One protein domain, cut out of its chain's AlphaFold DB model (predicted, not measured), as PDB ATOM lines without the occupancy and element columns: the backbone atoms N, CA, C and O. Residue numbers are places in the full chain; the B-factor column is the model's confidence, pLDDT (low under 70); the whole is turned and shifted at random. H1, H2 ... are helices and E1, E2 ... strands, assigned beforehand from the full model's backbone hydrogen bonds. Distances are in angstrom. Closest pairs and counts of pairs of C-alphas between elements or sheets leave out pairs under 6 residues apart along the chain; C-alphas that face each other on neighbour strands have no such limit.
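What this domain is: This is residues 14 to 126 and 173 to 188 of the 355 residues of an uncharacterized protein of Euryarchaeota archaeon RBG_13_57_23 (UniProt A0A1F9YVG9). A four-stranded sheet has the long helix H1 running slantwise over one face and H5 over the E4 edge of the other face, with H3 packed antiparallel beside H5. H1 reaches on past the sheet, and there the equally long H4, itself off the sheet, packs on H1. The 129 printed residues have five named helices and four named strands, in the order H1 H2 E1 E2 E3 H3 E4 H4 H5; the mixed sheet has the order E3 E1 E2 E4, and the class is mixed, helices and strands. The whole is compact, with a radius of gyration of the C-alphas of 14.1 A and spans of 40 by 30 by 30 A.

How they stand to each other: Start at H1, residues 14 to 34, which lies over E1, residues 48 to 54, and E3, residues 71 to 76, at a height over the sheet of 10.5 A; its closest C-alphas to E3 are those of Ala 17 and Ser 74, 5.6 A. H2, residues 41 to 44, is close but not clearly touching H1: the closest C-alphas, of Met 28 and Ala 43, are 6.3 A apart. E1 and E2, residues 60 to 66, form an antiparallel hairpin; look for N 51 and O 63 at 2.8 A. E3 is parallel to E1, with N 73 and O 50 at 2.8 A. H3, residues 79 to 88, only grazes the sheet, and E4, residues 92 to 96, is antiparallel to E2, with N 62 and O 94 at 2.8 A. E3, H3 and E4 make a split strand-helix-strand unit, E1 and E2 between its strands, with a right-handed crossover. H4, residues 104 to 124, touches H1 at Tyr 27 and Gly 111, closest C-alphas 4.5 A, the same way at a steep tilt of 38 degrees, only just beyond shallow. H5, residues 173 to 186, is on the opposite face to H1, making three layers, helices on both faces; it runs along E4 at a height of 8.1 A. H5 touches H3, closest C-alphas Ile 86 and Thr 175 at 6.1 A, opposite ways at a shallow tilt of 2 degrees. In H1, H3, H4 and H5 every O i to N i+4 pair is within hydrogen-bond range; H2 is too short for one.

Where its parts are: Find C-alpha 14 at (126.234, 149.578, 168.090); H1 runs 30.3 A from there to C-alpha 34. E1 spans 18.7 A, E2 20.0 A and E3 17.0 A. H4 starts at C-alpha 104, (132.656, 142.274, 175.857), and covers 30.2 A; H5 covers 19.6 A and ends at C-alpha 186, (149.052, 151.731, 161.671).

The domain as a whole: The C-alphas farthest apart, of Gln 14 and Glu 126, are 40.7 A apart. Residues 127 to 172 are not printed, and C-alphas 126 and 173 are 16.4 A apart across this cut. Of the links printed whole, those from H1 to H2 and from E4 to H4 are short and the others tight. The mean pLDDT of the printed part is 86.7; residues 122 to 126 and residue 173 are under 70.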
ATOM      1  N   GLN A  14     126.795 149.908 166.780       87.50
ATOM      2  CA  GLN A  14     126.234 149.578 168.090       87.50
ATOM      3  C   GLN A  14     127.197 148.724 168.919       87.50
ATOM      4  O   GLN A  14     127.378 149.016 170.100       87.50
ATOM      5  N   ASP A  15     127.874 147.754 168.297       87.38
ATOM      6  CA  ASP A  15     128.878 146.921 168.968       87.38
ATOM      7  C   ASP A  15     130.057 147.771 169.440       87.38
ATOM      8  O   ASP A  15     130.423 147.728 170.609       87.38
ATOM      9  N   LEU A  16     130.583 148.645 168.575       88.56
ATOM     10  CA  LEU A  16     131.661 149.577 168.929       88.56
ATOM     11  C   LEU A  16     131.268 150.516 170.079       88.56
ATOM     12  O   LEU A  16     132.088 150.815 170.951       88.56
ATOM     13  N   ALA A  17     130.018 150.982 170.098       91.06
ATOM     14  CA  ALA A  17     129.514 151.820 171.179       91.06
ATOM     15  C   ALA A  17     129.347 151.030 172.488       91.06
ATOM     16  O   ALA A  17     129.667 151.550 173.559       91.06
ATOM     17  N   ALA A  18     128.874 149.782 172.420       89.69
ATOM     18  CA  ALA A  18     128.807 148.884 173.570       89.69
ATOM     19  C   ALA A  18     130.211 148.578 174.114       89.69
ATOM     20  O   ALA A  18     130.417 148.631 175.325       89.69
ATOM     21  N   PHE A  19     131.191 148.368 173.232       88.88
ATOM     22  CA  PHE A  19     132.591 148.146 173.597       88.88
ATOM     23  C   PHE A  19     133.178 149.336 174.349       88.88
ATOM     24  O   PHE A  19     133.748 149.165 175.424       88.88
ATOM     25  N   ALA A  20     132.990 150.549 173.829       92.31
ATOM     26  CA  ALA A  20     133.459 151.765 174.485       92.31
ATOM     27  C   ALA A  20     132.829 151.967 175.870       92.31
ATOM     28  O   ALA A  20     133.523 152.326 176.823       92.31
ATOM     29  N   LYS A  21     131.524 151.689 176.002       93.00
ATOM     30  CA  LYS A  21     130.820 151.760 177.289       93.00
ATOM     31  C   LYS A  21     131.344 150.730 178.282       93.00
ATOM     32  O   LYS A  21     131.568 151.088 179.433       93.00
ATOM     33  N   GLU A  22     131.552 149.487 177.856       93.50
ATOM     34  CA  GLU A  22     132.018 148.408 178.731       93.50
ATOM     35  C   GLU A  22     133.465 148.630 179.190       93.50
ATOM     36  O   GLU A  22     133.770 148.496 180.377       93.50
ATOM     37  N   TYR A  23     134.352 149.058 178.286       93.69
ATOM     38  CA  TYR A  23     135.717 149.452 178.638       93.69
ATOM     39  C   TYR A  23     135.720 150.593 179.666       93.69
ATOM     40  O   TYR A  23     136.335 150.476 180.725       93.69
ATOM     41  N   PHE A  24     134.987 151.679 179.396       94.38
ATOM     42  CA  PHE A  24     134.950 152.835 180.292       94.38
ATOM     43  C   PHE A  24     134.339 152.487 181.655       94.38
ATOM     44  O   PHE A  24     134.898 152.825 182.698       94.38
ATOM     45  N   LYS A  25     133.220 151.754 181.660       94.44
ATOM     46  CA  LYS A  25     132.556 151.289 182.880       94.44
ATOM     47  C   LYS A  25     133.491 150.425 183.725       94.44
ATOM     48  O   LYS A  25     133.672 150.711 184.904       94.44
ATOM     49  N   SER A  26     134.109 149.412 183.123       93.94
ATOM     50  CA  SER A  26     135.002 148.489 183.831       93.94
ATOM     51  C   SER A  26     136.250 149.182 184.390       93.94
ATOM     52  O   SER A  26     136.695 148.838 185.487       93.94
ATOM     53  N   TYR A  27     136.772 150.198 183.694       94.88
ATOM     54  CA  TYR A  27     137.837 151.055 184.211       94.88
ATOM     55  C   TYR A  27     137.382 151.826 185.462       94.88
ATOM     56  O   TYR A  27     138.039 151.765 186.504       94.88
ATOM     57  N   MET A  28     136.245 152.528 185.385       94.12
ATOM     58  CA  MET A  28     135.722 153.334 186.497       94.12
ATOM     59  C   MET A  28     135.372 152.476 187.720       94.12
ATOM     60  O   MET A  28     135.680 152.866 188.847       94.12
ATOM     61  N   GLU A  29     134.794 151.291 187.506       94.56
ATOM     62  CA  GLU A  29     134.537 150.307 188.563       94.56
ATOM     63  C   GLU A  29     135.835 149.873 189.251       94.56
ATOM     64  O   GLU A  29     135.928 149.950 190.474       94.56
ATOM     65  N   ALA A  30     136.872 149.505 188.491       92.69
ATOM     66  CA  ALA A  30     138.149 149.072 189.061       92.69
ATOM     67  C   ALA A  30     138.864 150.171 189.866       92.69
ATOM     68  O   ALA A  30     139.485 149.883 190.894       92.69
ATOM     69  N   VAL A  31     138.777 151.435 189.435       90.31
ATOM     70  CA  VAL A  31     139.275 152.575 190.226       90.31
ATOM     71  C   VAL A  31     138.442 152.749 191.501       90.31
ATOM     72  O   VAL A  31     139.008 152.922 192.585       90.31
ATOM     73  N   GLY A  32     137.113 152.660 191.394       89.69
ATOM     74  CA  GLY A  32     136.183 152.766 192.520       89.69
ATOM     75  C   GLY A  32     136.338 151.654 193.564       89.69
ATOM     76  O   GLY A  32     136.194 151.917 194.757       89.69
ATOM     77  N   GLU A  33     136.690 150.438 193.145       90.56
ATOM     78  CA  GLU A  33     137.003 149.308 194.029       90.56
ATOM     79  C   GLU A  33     138.298 149.537 194.814       90.56
ATOM     80  O   GLU A  33     138.363 149.251 196.011       90.56
ATOM     81  N   LYS A  34     139.334 150.068 194.155       85.50
ATOM     82  CA  LYS A  34     140.643 150.305 194.782       85.50
ATOM     83  C   LYS A  34     140.663 151.518 195.706       85.50
ATOM     84  O   LYS A  34     141.500 151.539 196.603       85.50
ATOM     85  N   LYS A  35     139.773 152.496 195.494       84.12
ATOM     86  CA  LYS A  35     139.706 153.768 196.244       84.12
ATOM     87  C   LYS A  35     141.099 154.366 196.505       84.12
ATOM     88  O   LYS A  35     141.462 154.576 197.665       84.12
ATOM     89  N   PRO A  36     141.903 154.598 195.453       81.31
ATOM     90  CA  PRO A  36     143.219 155.200 195.621       81.31
ATOM     91  C   PRO A  36     143.096 156.579 196.280       81.31
ATOM     92  O   PRO A  36     142.113 157.292 196.065       81.31
ATOM     93  N   GLN A  37     144.112 156.971 197.054       74.06
ATOM     94  CA  GLN A  37     144.149 158.281 197.716       74.06
ATOM     95  C   GLN A  37     144.032 159.432 196.705       74.06
ATOM     96  O   GLN A  37     143.381 160.439 196.977       74.06
ATOM     97  N   THR A  38     144.624 159.259 195.523       76.81
ATOM     98  CA  THR A  38     144.434 160.142 194.374       76.81
ATOM     99  C   THR A  38     144.014 159.293 193.173       76.81
ATOM    100  O   THR A  38     144.810 158.474 192.707       76.81
ATOM    101  N   PRO A  39     142.772 159.427 192.671       81.62
ATOM    102  CA  PRO A  39     142.324 158.664 191.510       81.62
ATOM    103  C   PRO A  39     143.115 159.040 190.250       81.62
ATOM    104  O   PRO A  39     143.610 160.161 190.159       81.62
ATOM    105  N   PRO A  40     143.233 158.149 189.251       84.31
ATOM    106  CA  PRO A  40     143.837 158.514 187.975       84.31
ATOM    107  C   PRO A  40     143.113 159.673 187.300       84.31
ATOM    108  O   PRO A  40     141.890 159.751 187.381       84.31
ATOM    109  N   LYS A  41     143.852 160.533 186.588       82.44
ATOM    110  CA  LYS A  41     143.273 161.675 185.852       82.44
ATOM    111  C   LYS A  41     142.147 161.254 184.918       82.44
ATOM    112  O   LYS A  41     141.086 161.862 184.949       82.44
ATOM    113  N   PHE A  42     142.322 160.124 184.233       87.94
ATOM    114  CA  PHE A  42     141.274 159.563 183.390       87.94
ATOM    115  C   PHE A  42     139.961 159.300 184.155       87.94
ATOM    116  O   PHE A  42     138.882 159.456 183.598       87.94
ATOM    117  N   ALA A  43     140.009 158.963 185.447       87.94
ATOM    118  CA  ALA A  43     138.803 158.855 186.270       87.94
ATOM    119  C   ALA A  43     138.309 160.208 186.820       87.94
ATOM    120  O   ALA A  43     137.119 160.349 187.086       87.94
ATOM    121  N   GLN A  44     139.199 161.187 187.008       86.12
ATOM    122  CA  GLN A  44     138.867 162.520 187.528       86.12
ATOM    123  C   GLN A  44     138.164 163.409 186.499       86.12
ATOM    124  O   GLN A  44     137.264 164.158 186.864       86.12
ATOM    125  N   GLU A  45     138.581 163.338 185.234       85.50
ATOM    126  CA  GLU A  45     138.102 164.220 184.158       85.50
ATOM    127  C   GLU A  45     136.818 163.693 183.486       85.50
ATOM    128  O   GLU A  45     136.265 164.327 182.590       85.50
ATOM    129  N   ALA A  46     136.289 162.556 183.955       86.62
ATOM    130  CA  ALA A  46     134.968 162.086 183.563       86.62
ATOM    131  C   ALA A  46     133.885 163.122 183.951       86.62
ATOM    132  O   ALA A  46     133.933 163.670 185.056       86.62
ATOM    133  N   PRO A  47     132.855 163.351 183.112       90.44
ATOM    134  CA  PRO A  47     132.448 162.525 181.973       90.44
ATOM    135  C   PRO A  47     133.094 162.893 180.620       90.44
ATOM    136  O   PRO A  47     133.544 164.012 180.400       90.44
ATOM    137  N   TYR A  48     133.083 161.944 179.672       94.12
ATOM    138  CA  TYR A  48     133.726 162.093 178.356       94.12
ATOM    139  C   TYR A  48     132.766 161.983 177.167       94.12
ATOM    140  O   TYR A  48     131.799 161.222 177.175       94.12
ATOM    141  N   LEU A  49     133.117 162.669 176.081       95.25
ATOM    142  CA  LEU A  49     132.781 162.278 174.721       95.25
ATOM    143  C   LEU A  49     133.790 161.214 174.267       95.25
ATOM    144  O   LEU A  49     134.975 161.503 174.100       95.25
ATOM    145  N   ILE A  50     133.311 159.989 174.069       95.94
ATOM    146  CA  ILE A  50     134.107 158.839 173.644       95.94
ATOM    147  C   ILE A  50     133.859 158.596 172.157       95.94
ATOM    148  O   ILE A  50     132.737 158.286 171.757       95.94
ATOM    149  N   ARG A  51     134.903 158.689 171.335       95.19
ATOM    150  CA  ARG A  51     134.850 158.327 169.913       95.19
ATOM    151  C   ARG A  51     135.524 156.983 169.701       95.19
ATOM    152  O   ARG A  51     136.747 156.902 169.758       95.19
ATOM    153  N   CYS A  52     134.731 155.947 169.453       94.19
ATOM    154  CA  CYS A  52     135.194 154.592 169.179       94.19
ATOM    155  C   CYS A  52     135.270 154.361 167.668       94.19
ATOM    156  O   CYS A  52     134.251 154.372 166.973       94.19
ATOM    157  N   ILE A  53     136.479 154.190 167.147       93.88
ATOM    158  CA  ILE A  53     136.742 154.167 165.712       93.88
ATOM    159  C   ILE A  53     137.338 152.819 165.326       93.88
ATOM    160  O   ILE A  53     138.358 152.403 165.878       93.88
ATOM    161  N   TYR A  54     136.710 152.158 164.357       92.25
ATOM    162  CA  TYR A  54     137.266 150.988 163.686       92.25
ATOM    163  C   TYR A  54     138.214 151.428 162.566       92.25
ATOM    164  O   TYR A  54     137.862 152.295 161.757       92.25
ATOM    165  N   LEU A  55     139.416 150.852 162.545       92.06
ATOM    166  CA  LEU A  55     140.507 151.207 161.638       92.06
ATOM    167  C   LEU A  55     140.634 150.199 160.480       92.06
ATOM    168  O   LEU A  55     140.227 149.042 160.625       92.06
ATOM    169  N   PRO A  56     141.255 150.583 159.345       87.62
ATOM    170  CA  PRO A  56     141.332 149.741 158.143       87.62
ATOM    171  C   PRO A  56     142.000 148.369 158.326       87.62
ATOM    172  O   PRO A  56     141.682 147.432 157.603       87.62
ATOM    173  N   ASN A  57     142.910 148.224 159.292       85.94
ATOM    174  CA  ASN A  57     143.579 146.955 159.603       85.94
ATOM    175  C   ASN A  57     142.874 146.151 160.710       85.94
ATOM    176  O   ASN A  57     143.447 145.232 161.290       85.94
ATOM    177  N   GLY A  58     141.633 146.498 161.041       85.81
ATOM    178  CA  GLY A  58     140.839 145.806 162.047       85.81
ATOM    179  C   GLY A  58     141.162 146.162 163.496       85.81
ATOM    180  O   GLY A  58     140.526 145.601 164.394       85.81
ATOM    181  N   CYS A  59     142.118 147.069 163.725       90.44
ATOM    182  CA  CYS A  59     142.350 147.699 165.021       90.44
ATOM    183  C   CYS A  59     141.162 148.588 165.415       90.44
ATOM    184  O   CYS A  59     140.402 149.068 164.572       90.44
ATOM    185  N   ILE A  60     141.036 148.851 166.711       92.19
ATOM    186  CA  ILE A  60     140.070 149.805 167.257       92.19
ATOM    187  C   ILE A  60     140.855 150.867 168.019       92.19
ATOM    188  O   ILE A  60     141.815 150.555 168.721       92.19
ATOM    189  N   CYS A  61     140.453 152.127 167.909       93.56
ATOM    190  CA  CYS A  61     140.943 153.172 168.798       93.56
ATOM    191  C   CYS A  61     139.789 153.929 169.448       93.56
ATOM    192  O   CYS A  61     138.740 154.138 168.837       93.56
ATOM    193  N   MET A  62     139.999 154.367 170.683       94.56
ATOM    194  CA  MET A  62     139.079 155.215 171.424       94.56
ATOM    195  C   MET A  62     139.756 156.541 171.747       94.56
ATOM    196  O   MET A  62     140.843 156.570 172.326       94.56
ATOM    197  N   ILE A  63     139.096 157.634 171.374       94.12
ATOM    198  CA  ILE A  63     139.496 159.002 171.710       94.12
ATOM    199  C   ILE A  63     138.541 159.508 172.784       94.12
ATOM    200  O   ILE A  63     137.324 159.424 172.613       94.12
ATOM    201  N   PHE A  64     139.092 160.044 173.864       94.12
ATOM    202  CA  PHE A  64     138.342 160.607 174.975       94.12
ATOM    203  C   PHE A  64     138.599 162.110 175.039       94.12
ATOM    204  O   PHE A  64     139.748 162.557 175.090       94.12
ATOM    205  N   ASN A  65     137.513 162.875 175.038       92.38
ATOM    206  CA  ASN A  65     137.524 164.314 175.257       92.38
ATOM    207  C   ASN A  65     136.535 164.657 176.366       92.38
ATOM    208  O   ASN A  65     135.406 164.167 176.363       92.38
ATOM    209  N   SER A  66     136.947 165.489 177.307       89.81
ATOM    210  CA  SER A  66     136.150 165.931 178.444       89.81
ATOM    211  C   SER A  66     134.874 166.600 177.944       89.81
ATOM    212  O   SER A  66     134.884 167.408 177.011       89.81
ATOM    213  N   SER A  67     133.746 166.226 178.535       92.06
ATOM    214  CA  SER A  67     132.410 166.642 178.111       92.06
ATOM    215  C   SER A  67     131.539 166.899 179.338       92.06
ATOM    216  O   SER A  67     131.839 166.453 180.436       92.06
ATOM    217  N   GLN A  68     130.430 167.616 179.164       87.69
ATOM    218  CA  GLN A  68     129.445 167.792 180.239       87.69
ATOM    219  C   GLN A  68     128.626 166.518 180.489       87.69
ATOM    220  O   GLN A  68     128.109 166.309 181.580       87.69
ATOM    221  N   GLU A  69     128.525 165.655 179.478       90.75
ATOM    222  CA  GLU A  69     127.758 164.412 179.519       90.75
ATOM    223  C   GLU A  69     128.536 163.277 178.857       90.75
ATOM    224  O   GLU A  69     129.280 163.498 177.894       90.75
ATOM    225  N   LEU A  70     128.310 162.050 179.337       91.81
ATOM    226  CA  LEU A  70     128.868 160.847 178.732       91.81
ATOM    227  C   LEU A  70     128.182 160.584 177.385       91.81
ATOM    228  O   LEU A  70     127.018 160.179 177.338       91.81
ATOM    229  N   LYS A  71     128.913 160.785 176.289       93.81
ATOM    230  CA  LYS A  71     128.433 160.541 174.923       93.81
ATOM    231  C   LYS A  71     129.369 159.572 174.226       93.81
ATOM    232  O   LYS A  71     130.576 159.641 174.416       93.81
ATOM    233  N   VAL A  72     128.813 158.666 173.428       93.50
ATOM    234  CA  VAL A  72     129.597 157.681 172.678       93.50
ATOM    235  C   VAL A  72     129.251 157.802 171.205       93.50
ATOM    236  O   VAL A  72     128.112 157.559 170.813       93.50
ATOM    237  N   GLU A  73     130.239 158.186 170.410       93.56
ATOM    238  CA  GLU A  73     130.184 158.204 168.953       93.56
ATOM    239  C   GLU A  73     130.970 156.999 168.440       93.56
ATOM    240  O   GLU A  73     132.092 156.747 168.882       93.56
ATOM    241  N   SER A  74     130.400 156.250 167.504       92.31
ATOM    242  CA  SER A  74     131.065 155.108 166.889       92.31
ATOM    243  C   SER A  74     131.058 155.216 165.375       92.31
ATOM    244  O   SER A  74     130.136 155.770 164.774       92.31
ATOM    245  N   GLY A  75     132.106 154.701 164.743       90.19
ATOM    246  CA  GLY A  75     132.191 154.702 163.291       90.19
ATOM    247  C   GLY A  75     133.457 154.054 162.763       90.19
ATOM    248  O   GLY A  75     134.326 153.624 163.513       90.19
ATOM    249  N   THR A  76     133.555 154.011 161.441       90.50
ATOM    250  CA  THR A  76     134.774 153.614 160.731       90.50
ATOM    251  C   THR A  76     135.393 154.872 160.143       90.50
ATOM    252  O   THR A  76     134.678 155.672 159.536       90.50
ATOM    253  N   LYS A  77     136.692 155.088 160.359       90.56
ATOM    254  CA  LYS A  77     137.419 156.224 159.782       90.56
ATOM    255  C   LYS A  77     138.822 155.807 159.365       90.56
ATOM    256  O   LYS A  77     139.442 154.963 160.006       90.56
ATOM    257  N   ASP A  78     139.326 156.468 158.331       90.69
ATOM    258  CA  ASP A  78     140.709 156.319 157.888       90.69
ATOM    259  C   ASP A  78     141.709 156.999 158.830       90.69
ATOM    260  O   ASP A  78     141.359 157.882 159.618       90.69
ATOM    261  N   TRP A  79     142.978 156.612 158.698       89.94
ATOM    262  CA  TRP A  79     144.089 157.081 159.527       89.94
ATOM    263  C   TRP A  79     144.194 158.604 159.611       89.94
ATOM    264  O   TRP A  79     144.346 159.141 160.706       89.94
ATOM    265  N   ASP A  80     144.059 159.298 158.479       90.38
ATOM    266  CA  ASP A  80     144.218 160.754 158.416       90.38
ATOM    267  C   ASP A  80     143.115 161.473 159.202       90.38
ATOM    268  O   ASP A  80     143.388 162.423 159.936       90.38
ATOM    269  N   ASN A  81     141.884 160.953 159.151       91.06
ATOM    270  CA  ASN A  81     140.767 161.478 159.932       91.06
ATOM    271  C   ASN A  81     140.998 161.297 161.439       91.06
ATOM    272  O   ASN A  81     140.663 162.175 162.231       91.06
ATOM    273  N   VAL A  82     141.554 160.154 161.858       90.62
ATOM    274  CA  VAL A  82     141.868 159.896 163.273       90.62
ATOM    275  C   VAL A  82     143.011 160.789 163.746       90.62
ATOM    276  O   VAL A  82     142.931 161.368 164.828       90.62
ATOM    277  N   GLN A  83     144.041 160.964 162.919       90.75
ATOM    278  CA  GLN A  83     145.154 161.859 163.213       90.75
ATOM    279  C   GLN A  83     144.688 163.315 163.339       90.75
ATOM    280  O   GLN A  83     145.088 163.998 164.280       90.75
ATOM    281  N   GLU A  84     143.802 163.785 162.457       89.94
ATOM    282  CA  GLU A  84     143.228 165.132 162.552       89.94
ATOM    283  C   GLU A  84     142.449 165.326 163.864       89.94
ATOM    284  O   GLU A  84     142.571 166.369 164.508       89.94
ATOM    285  N   LEU A  85     141.683 164.317 164.299       89.50
ATOM    286  CA  LEU A  85     140.980 164.359 165.584       89.50
ATOM    287  C   LEU A  85     141.946 164.457 166.771       89.50
ATOM    288  O   LEU A  85     141.691 165.238 167.682       89.50
ATOM    289  N   ILE A  86     143.051 163.710 166.746       87.25
ATOM    290  CA  ILE A  86     144.079 163.757 167.796       87.25
ATOM    291  C   ILE A  86     144.766 165.128 167.834       87.25
ATOM    292  O   ILE A  86     144.942 165.696 168.911       87.25
ATOM    293  N   VAL A  87     145.114 165.688 166.670       84.56
ATOM    294  CA  VAL A  87     145.774 167.002 166.558       84.56
ATOM    295  C   VAL A  87     144.859 168.143 167.014       84.56
ATOM    296  O   VAL A  87     145.342 169.113 167.592       84.56
ATOM    297  N   LYS A  88     143.540 168.027 166.809       85.38
ATOM    298  CA  LYS A  88     142.552 168.995 167.327       85.38
ATOM    299  C   LYS A  88     142.457 169.005 168.856       85.38
ATOM    300  O   LYS A  88     141.960 169.982 169.411       85.38
ATOM    301  N   GLY A  89     142.927 167.950 169.514       81.69
ATOM    302  CA  GLY A  89     142.955 167.823 170.964       81.69
ATOM    303  C   GLY A  89     142.414 166.471 171.413       81.69
ATOM    304  O   GLY A  89     141.328 166.049 171.013       81.69
ATOM    305  N   VAL A  90     143.169 165.808 172.282       87.62
ATOM    306  CA  VAL A  90     142.799 164.543 172.912       87.62
ATOM    307  C   VAL A  90     143.213 164.594 174.374       87.62
ATOM    308  O   VAL A  90     144.347 164.966 174.668       87.62
ATOM    309  N   ASP A  91     142.302 164.222 175.269       86.25
ATOM    310  CA  ASP A  91     142.617 164.147 176.698       86.25
ATOM    311  C   ASP A  91     143.181 162.762 177.017       86.25
ATOM    312  O   ASP A  91     144.234 162.631 177.640       86.25
ATOM    313  N   HIS A  92     142.539 161.716 176.483       89.06
ATOM    314  CA  HIS A  92     143.035 160.347 176.567       89.06
ATOM    315  C   HIS A  92     142.829 159.573 175.263       89.06
ATOM    316  O   HIS A  92     141.850 159.767 174.539       89.06
ATOM    317  N   PHE A  93     143.757 158.661 174.974       91.12
ATOM    318  CA  PHE A  93     143.732 157.801 173.796       91.12
ATOM    319  C   PHE A  93     143.982 156.350 174.198       91.12
ATOM    320  O   PHE A  93     144.920 156.063 174.940       91.12
ATOM    321  N   ALA A  94     143.165 155.431 173.687       91.25
ATOM    322  CA  ALA A  94     143.356 153.997 173.872       91.25
ATOM    323  C   ALA A  94     143.353 153.282 172.517       91.25
ATOM    324  O   ALA A  94     142.427 153.442 171.723       91.25
ATOM    325  N   GLY A  95     144.398 152.494 172.261       91.44
ATOM    326  CA  GLY A  95     144.527 151.648 171.079       91.44
ATOM    327  C   GLY A  95     144.332 150.175 171.417       91.44
ATOM    328  O   GLY A  95     144.815 149.706 172.451       91.44
ATOM    329  N   PHE A  96     143.651 149.458 170.527       90.25
ATOM    330  CA  PHE A  96     143.313 148.051 170.685       90.25
ATOM    331  C   PHE A  96     143.634 147.280 169.407       90.25
ATOM    332  O   PHE A  96     143.200 147.647 168.308       90.25
ATOM    333  N   PHE A  97     144.378 146.189 169.565       88.50
ATOM    334  CA  PHE A  97     144.742 145.310 168.461       88.50
ATOM    335  C   PHE A  97     143.721 144.174 168.281       88.50
ATOM    336  O   PHE A  97     143.110 143.737 169.257       88.50
ATOM    337  N   PRO A  98     143.562 143.625 167.061       84.25
ATOM    338  CA  PRO A  98     142.619 142.536 166.794       84.25
ATOM    339  C   PRO A  98     142.829 141.283 167.653       84.25
ATOM    340  O   PRO A  98     141.853 140.615 167.991       84.25
ATOM    341  N   PHE A  99     144.079 140.969 168.010       80.56
ATOM    342  CA  PHE A  99     144.432 139.782 168.798       80.56
ATOM    343  C   PHE A  99     144.006 139.874 170.270       80.56
ATOM    344  O   PHE A  99     144.027 138.872 170.978       80.56
ATOM    345  N   GLU A 100     143.622 141.057 170.761       78.31
ATOM    346  CA  GLU A 100     143.222 141.241 172.161       78.31
ATOM    347  C   GLU A 100     141.849 140.640 172.489       78.31
ATOM    348  O   GLU A 100     141.447 140.624 173.653       78.31
ATOM    349  N   GLY A 101     141.158 140.109 171.477       72.06
ATOM    350  CA  GLY A 101     139.794 139.620 171.581       72.06
ATOM    351  C   GLY A 101     138.788 140.734 171.306       72.06
ATOM    352  O   GLY A 101     139.047 141.910 171.534       72.06
ATOM    353  N   ARG A 102     137.628 140.360 170.758       72.25
ATOM    354  CA  ARG A 102     136.533 141.293 170.432       72.25
ATOM    355  C   ARG A 102     135.317 141.122 171.342       72.25
ATOM    356  O   ARG A 102     134.306 141.788 171.133       72.25
ATOM    357  N   SER A 103     135.386 140.232 172.333       81.31
ATOM    358  CA  SER A 103     134.257 139.979 173.225       81.31
ATOM    359  C   SER A 103     134.130 141.078 174.282       81.31
ATOM    360  O   SER A 103     135.127 141.629 174.748       81.31
ATOM    361  N   LEU A 104     132.902 141.359 174.730       81.38
ATOM    362  CA  LEU A 104     132.656 142.274 175.857       81.38
ATOM    363  C   LEU A 104     133.461 141.885 177.110       81.38
ATOM    364  O   LEU A 104     133.923 142.756 177.845       81.38
ATOM    365  N   GLY A 105     133.685 140.584 177.326       82.38
ATOM    366  CA  GLY A 105     134.490 140.080 178.439       82.38
ATOM    367  C   GLY A 105     135.978 140.429 178.333       82.38
ATOM    368  O   GLY A 105     136.602 140.732 179.350       82.38
ATOM    369  N   ASP A 106     136.549 140.430 177.128       83.38
ATOM    370  CA  ASP A 106     137.954 140.804 176.912       83.38
ATOM    371  C   ASP A 106     138.164 142.303 177.135       83.38
ATOM    372  O   ASP A 106     139.121 142.712 177.799       83.38
ATOM    373  N   TRP A 107     137.206 143.120 176.694       82.69
ATOM    374  CA  TRP A 107     137.224 144.566 176.915       82.69
ATOM    375  C   TRP A 107     137.050 144.940 178.385       82.69
ATOM    376  O   TRP A 107     137.767 145.810 178.876       82.69
ATOM    377  N   ASN A 108     136.177 144.236 179.112       88.75
ATOM    378  CA  ASN A 108     136.055 144.384 180.561       88.75
ATOM    379  C   ASN A 108     137.394 144.085 181.260       88.75
ATOM    380  O   ASN A 108     137.891 144.884 182.058       88.75
ATOM    381  N   LYS A 109     138.040 142.964 180.904       88.75
ATOM    382  CA  LYS A 109     139.367 142.609 181.435       88.75
ATOM    383  C   LYS A 109     140.410 143.674 181.110       88.75
ATOM    384  O   LYS A 109     141.261 143.958 181.954       88.75
ATOM    385  N   ARG A 110     140.375 144.243 179.903       88.94
ATOM    386  CA  ARG A 110     141.309 145.287 179.474       88.94
ATOM    387  C   ARG A 110     141.098 146.591 180.246       88.94
ATOM    388  O   ARG A 110     142.070 147.095 180.798       88.94
ATOM    389  N   GLY A 111     139.859 147.069 180.381       89.06
ATOM    390  CA  GLY A 111     139.541 148.273 181.159       89.06
ATOM    391  C   GLY A 111     139.981 148.160 182.621       89.06
ATOM    392  O   GLY A 111     140.657 149.050 183.138       89.06
ATOM    393  N   ARG A 112     139.725 147.013 183.265       92.06
ATOM    394  CA  ARG A 112     140.219 146.735 184.630       92.06
ATOM    395  C   ARG A 112     141.745 146.689 184.716       92.06
ATOM    396  O   ARG A 112     142.332 147.207 185.665       92.06
ATOM    397  N   ARG A 113     142.405 146.060 183.737       90.75
ATOM    398  CA  ARG A 113     143.873 145.959 183.679       90.75
ATOM    399  C   ARG A 113     144.520 147.336 183.571       90.75
ATOM    400  O   ARG A 113     145.480 147.593 184.300       90.75
ATOM    401  N   ASP A 114     143.987 148.193 182.707       89.56
ATOM    402  CA  ASP A 114     144.490 149.550 182.504       89.56
ATOM    403  C   ASP A 114     144.262 150.399 183.764       89.56
ATOM    404  O   ASP A 114     145.212 151.000 184.257       89.56
ATOM    405  N   ALA A 115     143.091 150.307 184.407       89.69
ATOM    406  CA  ALA A 115     142.844 150.948 185.703       89.69
ATOM    407  C   ALA A 115     143.848 150.510 186.782       89.69
ATOM    408  O   ALA A 115     144.428 151.336 187.486       89.69
ATOM    409  N   HIS A 116     144.106 149.206 186.912       88.44
ATOM    410  CA  HIS A 116     145.091 148.696 187.869       88.44
ATOM    411  C   HIS A 116     146.528 149.091 187.531       88.44
ATOM    412  O   HIS A 116     147.359 149.211 188.434       88.44
ATOM    413  N   ARG A 117     146.872 149.224 186.249       86.12
ATOM    414  CA  ARG A 117     148.175 149.746 185.835       86.12
ATOM    415  C   ARG A 117     148.296 151.207 186.251       86.12
ATOM    416  O   ARG A 117     149.268 151.542 186.914       86.12
ATOM    417  N   ASP A 118     147.305 152.027 185.934       83.94
ATOM    418  CA  ASP A 118     147.364 153.470 186.146       83.94
ATOM    419  C   ASP A 118     147.347 153.823 187.641       83.94
ATOM    420  O   ASP A 118     148.160 154.630 188.085       83.94
ATOM    421  N   VAL A 119     146.541 153.129 188.454       82.56
ATOM    422  CA  VAL A 119     146.596 153.245 189.925       82.56
ATOM    423  C   VAL A 119     147.989 152.883 190.455       82.56
ATOM    424  O   VAL A 119     148.579 153.648 191.212       82.56
ATOM    425  N   ARG A 120     148.572 151.761 190.004       81.88
ATOM    426  CA  ARG A 120     149.927 151.361 190.431       81.88
ATOM    427  C   ARG A 120     151.004 152.346 189.990       81.88
ATOM    428  O   ARG A 120     151.989 152.510 190.704       81.88
ATOM    429  N   LEU A 121     150.864 152.938 188.806       75.12
ATOM    430  CA  LEU A 121     151.803 153.936 188.305       75.12
ATOM    431  C   LEU A 121     151.731 155.210 189.141       75.12
ATOM    432  O   LEU A 121     152.774 155.762 189.460       75.12
ATOM    433  N   LEU A 122     150.544 155.640 189.565       68.81
ATOM    434  CA  LEU A 122     150.400 156.803 190.442       68.81
ATOM    435  C   LEU A 122     150.999 156.572 191.826       68.81
ATOM    436  O   LEU A 122     151.658 157.473 192.344       68.81
ATOM    437  N   ASP A 123     150.841 155.366 192.373       64.69
ATOM    438  CA  ASP A 123     151.430 154.984 193.661       64.69
ATOM    439  C   ASP A 123     152.969 154.921 193.606       64.69
ATOM    440  O   ASP A 123     153.643 155.114 194.620       64.69
ATOM    441  N   LYS A 124     153.543 154.634 192.427       61.59
ATOM    442  CA  LYS A 124     154.986 154.393 192.251       61.59
ATOM    443  C   LYS A 124     155.754 155.517 191.560       61.59
ATOM    444  O   LYS A 124     156.971 155.562 191.712       61.59
ATOM    445  N   SER A 125     155.110 156.377 190.775       59.31
ATOM    446  CA  SER A 125     155.831 157.363 189.966       59.31
ATOM    447  C   SER A 125     156.290 158.552 190.806       59.31
ATOM    448  O   SER A 125     155.526 159.122 191.579       59.31
ATOM    449  N   GLU A 126     157.537 158.970 190.611       57.94
ATOM    450  CA  GLU A 126     158.034 160.245 191.139       57.94
ATOM    451  C   GLU A 126     157.342 161.429 190.446       57.94
ATOM    452  O   GLU A 126     157.128 162.465 191.058       57.94
ATOM    453  N   PHE A 173     151.927 165.689 176.434       63.50
ATOM    454  CA  PHE A 173     152.043 164.227 176.437       63.50
ATOM    455  C   PHE A 173     150.864 163.515 175.761       63.50
ATOM    456  O   PHE A 173     151.128 162.692 174.888       63.50
ATOM    457  N   PRO A 174     149.584 163.846 176.036       70.62
ATOM    458  CA  PRO A 174     148.461 163.080 175.491       70.62
ATOM    459  C   PRO A 174     148.415 163.041 173.962       70.62
ATOM    460  O   PRO A 174     148.203 161.979 173.383       70.62
ATOM    461  N   THR A 175     148.659 164.169 173.289       75.69
ATOM    462  CA  THR A 175     148.666 164.224 171.819       75.69
ATOM    463  C   THR A 175     149.852 163.464 171.227       75.69
ATOM    464  O   THR A 175     149.676 162.735 170.251       75.69
ATOM    465  N   VAL A 176     151.051 163.596 171.805       73.56
ATOM    466  CA  VAL A 176     152.253 162.891 171.324       73.56
ATOM    467  C   VAL A 176     152.117 161.383 171.542       73.56
ATOM    468  O   VAL A 176     152.350 160.614 170.609       73.56
ATOM    469  N   ASP A 177     151.654 160.963 172.719       78.31
ATOM    470  CA  ASP A 177     151.419 159.558 173.063       78.31
ATOM    471  C   ASP A 177     150.302 158.949 172.204       78.31
ATOM    472  O   ASP A 177     150.421 157.816 171.728       78.31
ATOM    473  N   ALA A 178     149.236 159.710 171.936       83.94
ATOM    474  CA  ALA A 178     148.164 159.297 171.036       83.94
ATOM    475  C   ALA A 178     148.669 159.111 169.600       83.94
ATOM    476  O   ALA A 178     148.342 158.105 168.972       83.94
ATOM    477  N   ILE A 179     149.501 160.026 169.085       83.88
ATOM    478  CA  ILE A 179     150.115 159.879 167.756       83.88
ATOM    479  C   ILE A 179     151.050 158.668 167.733       83.88
ATOM    480  O   ILE A 179     150.962 157.867 166.805       83.88
ATOM    481  N   ALA A 180     151.906 158.489 168.741       81.94
ATOM    482  CA  ALA A 180     152.805 157.340 168.824       81.94
ATOM    483  C   ALA A 180     152.026 156.014 168.834       81.94
ATOM    484  O   ALA A 180     152.340 155.091 168.078       81.94
ATOM    485  N   THR A 181     150.951 155.949 169.624       86.12
ATOM    486  CA  THR A 181     150.065 154.782 169.678       86.12
ATOM    487  C   THR A 181     149.349 154.573 168.344       86.12
ATOM    488  O   THR A 181     149.311 153.450 167.850       86.12
ATOM    489  N   LEU A 182     148.838 155.632 167.703       88.44
ATOM    490  CA  LEU A 182     148.210 155.543 166.381       88.44
ATOM    491  C   LEU A 182     149.186 155.018 165.320       88.44
ATOM    492  O   LEU A 182     148.802 154.174 164.513       88.44
ATOM    493  N   GLN A 183     150.446 155.464 165.332       86.94
ATOM    494  CA  GLN A 183     151.474 154.941 164.426       86.94
ATOM    495  C   GLN A 183     151.745 153.457 164.690       86.94
ATOM    496  O   GLN A 183     151.832 152.685 163.740       86.94
ATOM    497  N   SER A 184     151.793 153.032 165.958       86.44
ATOM    498  CA  SER A 184     151.903 151.608 166.306       86.44
ATOM    499  C   SER A 184     150.698 150.788 165.842       86.44
ATOM    500  O   SER A 184     150.863 149.634 165.455       86.44
ATOM    501  N   LEU A 185     149.486 151.350 165.881       88.19
ATOM    502  CA  LEU A 185     148.303 150.695 165.322       88.19
ATOM    503  C   LEU A 185     148.393 150.623 163.797       88.19
ATOM    504  O   LEU A 185     147.994 149.617 163.231       88.19
ATOM    505  N   LYS A 186     148.921 151.657 163.134       87.81
ATOM    506  CA  LYS A 186     149.052 151.731 161.671       87.81
ATOM    507  C   LYS A 186     150.061 150.732 161.110       87.81
ATOM    508  O   LYS A 186     149.844 150.207 160.022       87.81
ATOM    509  N   THR A 187     151.143 150.456 161.833       85.69
ATOM    510  CA  THR A 187     152.167 149.480 161.423       85.69
ATOM    511  C   THR A 187     151.763 148.029 161.675       85.69
ATOM    512  O   THR A 187     152.446 147.121 161.204       85.69
ATOM    513  N   TYR A 188     150.657 147.786 162.385       83.12
ATOM    514  CA  TYR A 188     150.154 146.438 162.618       83.12
ATOM    515  C   TYR A 188     149.634 145.808 161.319       83.12
ATOM    516  O   TYR A 188     148.717 146.337 160.682       83.12
TER     517      TYR A 188